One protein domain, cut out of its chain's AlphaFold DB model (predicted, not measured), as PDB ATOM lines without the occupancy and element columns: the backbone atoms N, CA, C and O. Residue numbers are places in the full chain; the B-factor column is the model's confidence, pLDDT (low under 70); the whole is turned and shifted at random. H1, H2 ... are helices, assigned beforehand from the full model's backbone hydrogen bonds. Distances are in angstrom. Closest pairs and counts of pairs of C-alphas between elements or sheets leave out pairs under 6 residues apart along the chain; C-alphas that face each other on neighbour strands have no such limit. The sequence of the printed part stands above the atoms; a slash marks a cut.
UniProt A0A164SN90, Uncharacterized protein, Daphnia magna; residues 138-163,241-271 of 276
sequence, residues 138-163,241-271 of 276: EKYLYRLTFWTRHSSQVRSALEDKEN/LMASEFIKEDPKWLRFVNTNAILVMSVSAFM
ATOM      1  N   GLU A 138      56.409 -12.719 243.082       81.88
ATOM      2  CA  GLU A 138      56.054 -12.126 244.384       81.88
ATOM      3  C   GLU A 138      57.198 -12.166 245.413       81.88
ATOM      4  O   GLU A 138      57.292 -11.287 246.274       81.88
ATOM      5  N   LYS A 139      58.126 -13.124 245.273       79.69
ATOM      6  CA  LYS A 139      59.315 -13.282 246.128       79.69
ATOM      7  C   LYS A 139      60.233 -12.052 246.161       79.69
ATOM      8  O   LYS A 139      60.942 -11.841 247.146       79.69
ATOM      9  N   TYR A 140      60.188 -11.221 245.119       82.75
ATOM     10  CA  TYR A 140      60.960  -9.980 245.023       82.75
ATOM     11  C   TYR A 140      60.191  -8.749 245.531       82.75
ATOM     12  O   TYR A 140      60.803  -7.730 245.847       82.75
ATOM     13  N   LEU A 141      58.860  -8.833 245.633       83.50
ATOM     14  CA  LEU A 141      57.960  -7.699 245.884       83.50
ATOM     15  C   LEU A 141      57.545  -7.546 247.353       83.50
ATOM     16  O   LEU A 141      56.819  -6.605 247.700       83.50
ATOM     17  N   TYR A 142      57.963  -8.454 248.240       82.44
ATOM     18  CA  TYR A 142      57.618  -8.371 249.659       82.44
ATOM     19  C   TYR A 142      58.060  -7.041 250.268       82.44
ATOM     20  O   TYR A 142      59.201  -6.616 250.096       82.44
ATOM     21  N   ARG A 143      57.133  -6.392 250.987       83.19
ATOM     22  CA  ARG A 143      57.301  -5.086 251.645       83.19
ATOM     23  C   ARG A 143      57.567  -3.880 250.726       83.19
ATOM     24  O   ARG A 143      57.762  -2.787 251.247       83.19
ATOM     25  N   LEU A 144      57.549  -4.040 249.399       86.62
ATOM     26  CA  LEU A 144      57.790  -2.942 248.445       86.62
ATOM     27  C   LEU A 144      56.508  -2.273 247.937       86.62
ATOM     28  O   LEU A 144      56.523  -1.096 247.590       86.62
ATOM     29  N   THR A 145      55.396  -3.008 247.908       89.69
ATOM     30  CA  THR A 145      54.097  -2.486 247.460       89.69
ATOM     31  C   THR A 145      53.171  -2.270 248.649       89.69
ATOM     32  O   THR A 145      53.325  -2.900 249.701       89.69
ATOM     33  N   PHE A 146      52.160  -1.418 248.483       87.19
ATOM     34  CA  PHE A 146      51.173  -1.151 249.528       87.19
ATOM     35  C   PHE A 146      50.501  -2.432 250.044       87.19
ATOM     36  O   PHE A 146      50.271  -2.577 251.245       87.19
ATOM     37  N   TRP A 147      50.226  -3.379 249.147       87.31
ATOM     38  CA  TRP A 147      49.551  -4.638 249.468       87.31
ATOM     39  C   TRP A 147      50.462  -5.631 250.191       87.31
ATOM     40  O   TRP A 147      50.009  -6.344 251.084       87.31
ATOM     41  N   THR A 148      51.755  -5.649 249.861       84.19
ATOM     42  CA  THR A 148      52.738  -6.575 250.448       84.19
ATOM     43  C   THR A 148      53.437  -6.020 251.691       84.19
ATOM     44  O   THR A 148      54.324  -6.685 252.235       84.19
ATOM     45  N   ARG A 149      53.042  -4.832 252.174       81.69
ATOM     46  CA  ARG A 149      53.717  -4.106 253.266       81.69
ATOM     47  C   ARG A 149      53.812  -4.880 254.585       81.69
ATOM     48  O   ARG A 149      54.813  -4.776 255.273       81.69
ATOM     49  N   HIS A 150      52.803  -5.688 254.915       81.88
ATOM     50  CA  HIS A 150      52.750  -6.461 256.167       81.88
ATOM     51  C   HIS A 150      53.274  -7.897 256.023       81.88
ATOM     52  O   HIS A 150      53.126  -8.701 256.942       81.88
ATOM     53  N   SER A 151      53.850  -8.253 254.870       80.62
ATOM     54  CA  SER A 151      54.392  -9.596 254.660       80.62
ATOM     55  C   SER A 151      55.663  -9.803 255.485       80.62
ATOM     56  O   SER A 151      56.618  -9.038 255.374       80.62
ATOM     57  N   SER A 152      55.679 -10.875 256.279       75.31
ATOM     58  CA  SER A 152      56.837 -11.332 257.062       75.31
ATOM     59  C   SER A 152      57.792 -12.224 256.251       75.31
ATOM     60  O   SER A 152      58.756 -12.761 256.797       75.31
ATOM     61  N   GLN A 153      57.509 -12.453 254.968       79.88
ATOM     62  CA  GLN A 153      58.308 -13.355 254.144       79.88
ATOM     63  C   GLN A 153      59.657 -12.738 253.763       79.88
ATOM     64  O   GLN A 153      59.796 -11.522 253.620       79.88
ATOM     65  N   VAL A 154      60.650 -13.609 253.577       80.62
ATOM     66  CA  VAL A 154      61.987 -13.233 253.116       80.62
ATOM     67  C   VAL A 154      61.911 -12.703 251.692       80.62
ATOM     68  O   VAL A 154      61.393 -13.380 250.807       80.62
ATOM     69  N   ARG A 155      62.451 -11.502 251.477       80.81
ATOM     70  CA  ARG A 155      62.587 -10.894 250.152       80.81
ATOM     71  C   ARG A 155      63.904 -11.347 249.526       80.81
ATOM     72  O   ARG A 155      64.954 -11.098 250.107       80.81
ATOM     73  N   SER A 156      63.848 -11.955 248.346       79.19
ATOM     74  CA  SER A 156      65.041 -12.196 247.520       79.19
ATOM     75  C   SER A 156      65.418 -10.918 246.761       79.19
ATOM     76  O   SER A 156      64.532 -10.120 246.438       79.19
ATOM     77  N   ALA A 157      66.700 -10.688 246.472       78.81
ATOM     78  CA  ALA A 157      67.108  -9.555 245.642       78.81
ATOM     79  C   ALA A 157      66.938  -9.907 244.154       78.81
ATOM     80  O   ALA A 157      67.158 -11.045 243.749       78.81
ATOM     81  N   LEU A 158      66.525  -8.941 243.325       71.81
ATOM     82  CA  LEU A 158      66.402  -9.154 241.875       71.81
ATOM     83  C   LEU A 158      67.770  -9.410 241.214       71.81
ATOM     84  O   LEU A 158      67.840 -10.170 240.252       71.81
ATOM     85  N   GLU A 159      68.847  -8.869 241.789       65.88
ATOM     86  CA  GLU A 159      70.242  -9.079 241.367       65.88
ATOM     87  C   GLU A 159      70.649 -10.566 241.399       65.88
ATOM     88  O   GLU A 159      71.463 -11.016 240.592       65.88
ATOM     89  N   ASP A 160      70.032 -11.365 242.276       59.81
ATOM     90  CA  ASP A 160      70.292 -12.805 242.371       59.81
ATOM     91  C   ASP A 160      69.742 -13.575 241.153       59.81
ATOM     92  O   ASP A 160      70.252 -14.644 240.823       59.81
ATOM     93  N   LYS A 161      68.715 -13.044 240.463       58.44
ATOM     94  CA  LYS A 161      68.127 -13.657 239.253       58.44
ATOM     95  C   LYS A 161      69.031 -13.445 238.035       58.44
ATOM     96  O   LYS A 161      69.318 -14.394 237.314       58.44
ATOM     97  N   GLU A 162      69.532 -12.225 237.849       58.53
ATOM     98  CA  GLU A 162      70.384 -11.859 236.707       58.53
ATOM     99  C   GLU A 162      71.736 -12.593 236.743       58.53
ATOM    100  O   GLU A 162      72.210 -13.101 235.725       58.53
ATOM    101  N   ASN A 163      72.316 -12.766 237.936       52.97
ATOM    102  CA  ASN A 163      73.558 -13.524 238.103       52.97
ATOM    103  C   ASN A 163      73.389 -15.035 237.853       52.97
ATOM    104  O   ASN A 163      74.333 -15.690 237.408       52.97
ATOM    105  N   LEU A 241      61.402 -10.503 259.459       79.81
ATOM    106  CA  LEU A 241      60.588 -10.315 260.660       79.81
ATOM    107  C   LEU A 241      60.802  -8.927 261.269       79.81
ATOM    108  O   LEU A 241      59.827  -8.190 261.420       79.81
ATOM    109  N   MET A 242      62.055  -8.534 261.525       79.94
ATOM    110  CA  MET A 242      62.383  -7.215 262.083       79.94
ATOM    111  C   MET A 242      61.879  -6.074 261.191       79.94
ATOM    112  O   MET A 242      61.315  -5.100 261.687       79.94
ATOM    113  N   ALA A 243      61.990  -6.210 259.868       78.62
ATOM    114  CA  ALA A 243      61.484  -5.206 258.938       78.62
ATOM    115  C   ALA A 243      59.945  -5.120 258.908       78.62
ATOM    116  O   ALA A 243      59.399  -4.038 258.694       78.62
ATOM    117  N   SER A 244      59.236  -6.234 259.119       77.44
ATOM    118  CA  SER A 244      57.771  -6.230 259.253       77.44
ATOM    119  C   SER A 244      57.307  -5.650 260.595       77.44
ATOM    120  O   SER A 244      56.254  -5.017 260.677       77.44
ATOM    121  N   GLU A 245      58.112  -5.829 261.643       81.88
ATOM    122  CA  GLU A 245      57.854  -5.288 262.974       81.88
ATOM    123  C   GLU A 245      58.126  -3.783 263.036       81.88
ATOM    124  O   GLU A 245      57.351  -3.062 263.658       81.88
ATOM    125  N   PHE A 246      59.119  -3.286 262.293       81.44
ATOM    126  CA  PHE A 246      59.415  -1.856 262.166       81.44
ATOM    127  C   PHE A 246      58.227  -1.016 261.659       81.44
ATOM    128  O   PHE A 246      58.103   0.154 262.003       81.44
ATOM    129  N   ILE A 247      57.321  -1.601 260.867       81.19
ATOM    130  CA  ILE A 247      56.116  -0.913 260.368       81.19
ATOM    131  C   ILE A 247      55.071  -0.706 261.482       81.19
ATOM    132  O   ILE A 247      54.159   0.115 261.340       81.19
ATOM    133  N   LYS A 248      55.156  -1.443 262.596       82.50
ATOM    134  CA  LYS A 248      54.218  -1.302 263.713       82.50
ATOM    135  C   LYS A 248      54.613  -0.109 264.574       82.50
ATOM    136  O   LYS A 248      55.487  -0.193 265.428       82.50
ATOM    137  N   GLU A 249      53.916   0.998 264.366       83.50
ATOM    138  CA  GLU A 249      54.059   2.190 265.195       83.50
ATOM    139  C   GLU A 249      53.326   2.062 266.537       83.50
ATOM    140  O   GLU A 249      52.267   1.434 266.649       83.50
ATOM    141  N   ASP A 250      53.851   2.756 267.549       90.94
ATOM    142  CA  ASP A 250      53.171   2.937 268.828       90.94
ATOM    143  C   ASP A 250      51.814   3.646 268.656       90.94
ATOM    144  O   ASP A 250      51.695   4.635 267.921       90.94
ATOM    145  N   PRO A 251      50.787   3.264 269.435       91.69
ATOM    146  CA  PRO A 251      49.429   3.784 269.277       91.69
ATOM    147  C   PRO A 251      49.304   5.296 269.530       91.69
ATOM    148  O   PRO A 251      48.349   5.921 269.066       91.69
ATOM    149  N   LYS A 252      50.243   5.905 270.266       93.38
ATOM    150  CA  LYS A 252      50.280   7.362 270.484       93.38
ATOM    151  C   LYS A 252      50.766   8.102 269.236       93.38
ATOM    152  O   LYS A 252      50.127   9.069 268.825       93.38
ATOM    153  N   TRP A 253      51.852   7.622 268.631       91.50
ATOM    154  CA  TRP A 253      52.433   8.202 267.421       91.50
ATOM    155  C   TRP A 253      51.509   8.019 266.222       91.50
ATOM    156  O   TRP A 253      51.231   8.998 265.533       91.50
ATOM    157  N   LEU A 254      50.889   6.845 266.086       90.75
ATOM    158  CA  LEU A 254      49.884   6.584 265.056       90.75
ATOM    159  C   LEU A 254      48.729   7.603 265.101       90.75
ATOM    160  O   LEU A 254      48.328   8.158 264.079       90.75
ATOM    161  N   ARG A 255      48.184   7.883 266.295       93.94
ATOM    162  CA  ARG A 255      47.100   8.872 266.468       93.94
ATOM    163  C   ARG A 255      47.560  10.288 266.138       93.94
ATOM    164  O   ARG A 255      46.811  11.037 265.509       93.94
ATOM    165  N   PHE A 256      48.769  10.653 266.555       95.81
ATOM    166  CA  PHE A 256      49.344  11.961 266.266       95.81
ATOM    167  C   PHE A 256      49.551  12.167 264.759       95.81
ATOM    168  O   PHE A 256      49.081  13.167 264.212       95.81
ATOM    169  N   VAL A 257      50.180  11.209 264.072       94.25
ATOM    170  CA  VAL A 257      50.426  11.262 262.623       94.25
ATOM    171  C   VAL A 257      49.109  11.296 261.852       94.25
ATOM    172  O   VAL A 257      48.925  12.180 261.018       94.25
ATOM    173  N   ASN A 258      48.146  10.429 262.185       94.56
ATOM    174  CA  ASN A 258      46.837  10.420 261.523       94.56
ATOM    175  C   ASN A 258      46.073  11.741 261.709       94.56
ATOM    176  O   ASN A 258      45.449  12.220 260.767       94.56
ATOM    177  N   THR A 259      46.143  12.364 262.890       95.75
ATOM    178  CA  THR A 259      45.484  13.661 263.136       95.75
ATOM    179  C   THR A 259      46.104  14.770 262.285       95.75
ATOM    180  O   THR A 259      45.380  15.529 261.642       95.75
ATOM    181  N   ASN A 260      47.439  14.839 262.233       95.94
ATOM    182  CA  ASN A 260      48.140  15.805 261.385       95.94
ATOM    183  C   ASN A 260      47.849  15.559 259.900       95.94
ATOM    184  O   ASN A 260      47.586  16.510 259.170       95.94
ATOM    185  N   ALA A 261      47.824  14.298 259.462       94.50
ATOM    186  CA  ALA A 261      47.482  13.941 258.090       94.50
ATOM    187  C   ALA A 261      46.064  14.403 257.720       94.50
ATOM    188  O   ALA A 261      45.881  15.026 256.677       94.50
ATOM    189  N   ILE A 262      45.068  14.179 258.586       96.44
ATOM    190  CA  ILE A 262      43.690  14.650 258.363       96.44
ATOM    191  C   ILE A 262      43.640  16.177 258.275       96.44
ATOM    192  O   ILE A 262      42.986  16.711 257.377       96.44
ATOM    193  N   LEU A 263      44.335  16.885 259.170       96.50
ATOM    194  CA  LEU A 263      44.390  18.347 259.157       96.50
ATOM    195  C   LEU A 263      44.982  18.856 257.838       96.50
ATOM    196  O   LEU A 263      44.355  19.677 257.170       96.50
ATOM    197  N   VAL A 264      46.143  18.333 257.436       96.12
ATOM    198  CA  VAL A 264      46.818  18.726 256.191       96.12
ATOM    199  C   VAL A 264      45.934  18.439 254.980       96.12
ATOM    200  O   VAL A 264      45.701  19.342 254.181       96.12
ATOM    201  N   MET A 265      45.366  17.234 254.876       95.44
ATOM    202  CA  MET A 265      44.468  16.867 253.773       95.44
ATOM    203  C   MET A 265      43.230  17.772 253.709       95.44
ATOM    204  O   MET A 265      42.816  18.167 252.619       95.44
ATOM    205  N   SER A 266      42.668  18.148 254.862       95.69
ATOM    206  CA  SER A 266      41.504  19.042 254.941       95.69
ATOM    207  C   SER A 266      41.840  20.458 254.469       95.69
ATOM    208  O   SER A 266      41.096  21.038 253.678       95.69
ATOM    209  N   VAL A 267      42.978  21.007 254.909       95.94
ATOM    210  CA  VAL A 267      43.447  22.335 254.482       95.94
ATOM    211  C   VAL A 267      43.763  22.338 252.987       95.94
ATOM    212  O   VAL A 267      43.335  23.247 252.279       95.94
ATOM    213  N   SER A 268      44.450  21.309 252.481       91.69
ATOM    214  CA  SER A 268      44.758  21.185 251.053       91.69
ATOM    215  C   SER A 268      43.496  21.109 250.195       91.69
ATOM    216  O   SER A 268      43.407  21.822 249.197       91.69
ATOM    217  N   ALA A 269      42.506  20.303 250.593       92.69
ATOM    218  CA  ALA A 269      41.235  20.195 249.881       92.69
ATOM    219  C   ALA A 269      40.454  21.518 249.891       92.69
ATOM    220  O   ALA A 269      39.929  21.922 248.855       92.69
ATOM    221  N   PHE A 270      40.421  22.222 251.028       95.25
ATOM    222  CA  PHE A 270      39.792  23.538 251.133       95.25
ATOM    223  C   PHE A 270      40.466  24.570 250.221       95.25
ATOM    224  O   PHE A 270      39.780  25.272 249.483       95.25
ATOM    225  N   MET A 271      41.801  24.638 250.230       90.56
ATOM    226  CA  MET A 271      42.541  25.552 249.356       90.56
ATOM    227  C   MET A 271      42.283  25.246 247.880       90.56
ATOM    228  O   MET A 271      42.048  26.167 247.106       90.56
TER     229      MET A 271
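AT A GLANCE: This is residues 138 to 163 and 241 to 271 of the 276 residues of an uncharacterized protein of Daphnia magna (UniProt A0A164SN90). One long helix, H4, sticks out as a free arm from a small body, in which a winding stretch, residues 142 to 158, joins H1 to H2, with H3 the third short helix. The printed part has 57 residues with four named helices, H1 to H4 in order, and no named strand: all helix. It is extended, with radius of gyration of the C-alphas 16.8 A, and flat, spanning 51 by 27 by 14 A.

HOW THE PARTS SIT: Start at H1, residues 138 to 141; it is apart from H2, residues 159 to 163. H3, residues 241 to 246, is apart from both. H4, residues 251 to 271, is apart from these three; residues 249 to 271 stand free. Every O i to N i+4 pair is within hydrogen-bond range in H2, H3 and H4; H1 is too short for one.

IN THESE COORDINATES: Find C-alpha 138 at (56.054, -12.126, 244.384), where H1 begins. From C-alpha 251 at (49.429, 3.784, 269.277), H4 runs 30.3 A to C-alpha 271 at (42.541, 25.552, 249.356).

THE WHOLE: Residues 164 to 240 are cut out; C-alphas 163 and 241 are 26.2 A apart. H1 to H2 is a long link. Residues 159 to 163 have pLDDT under 70.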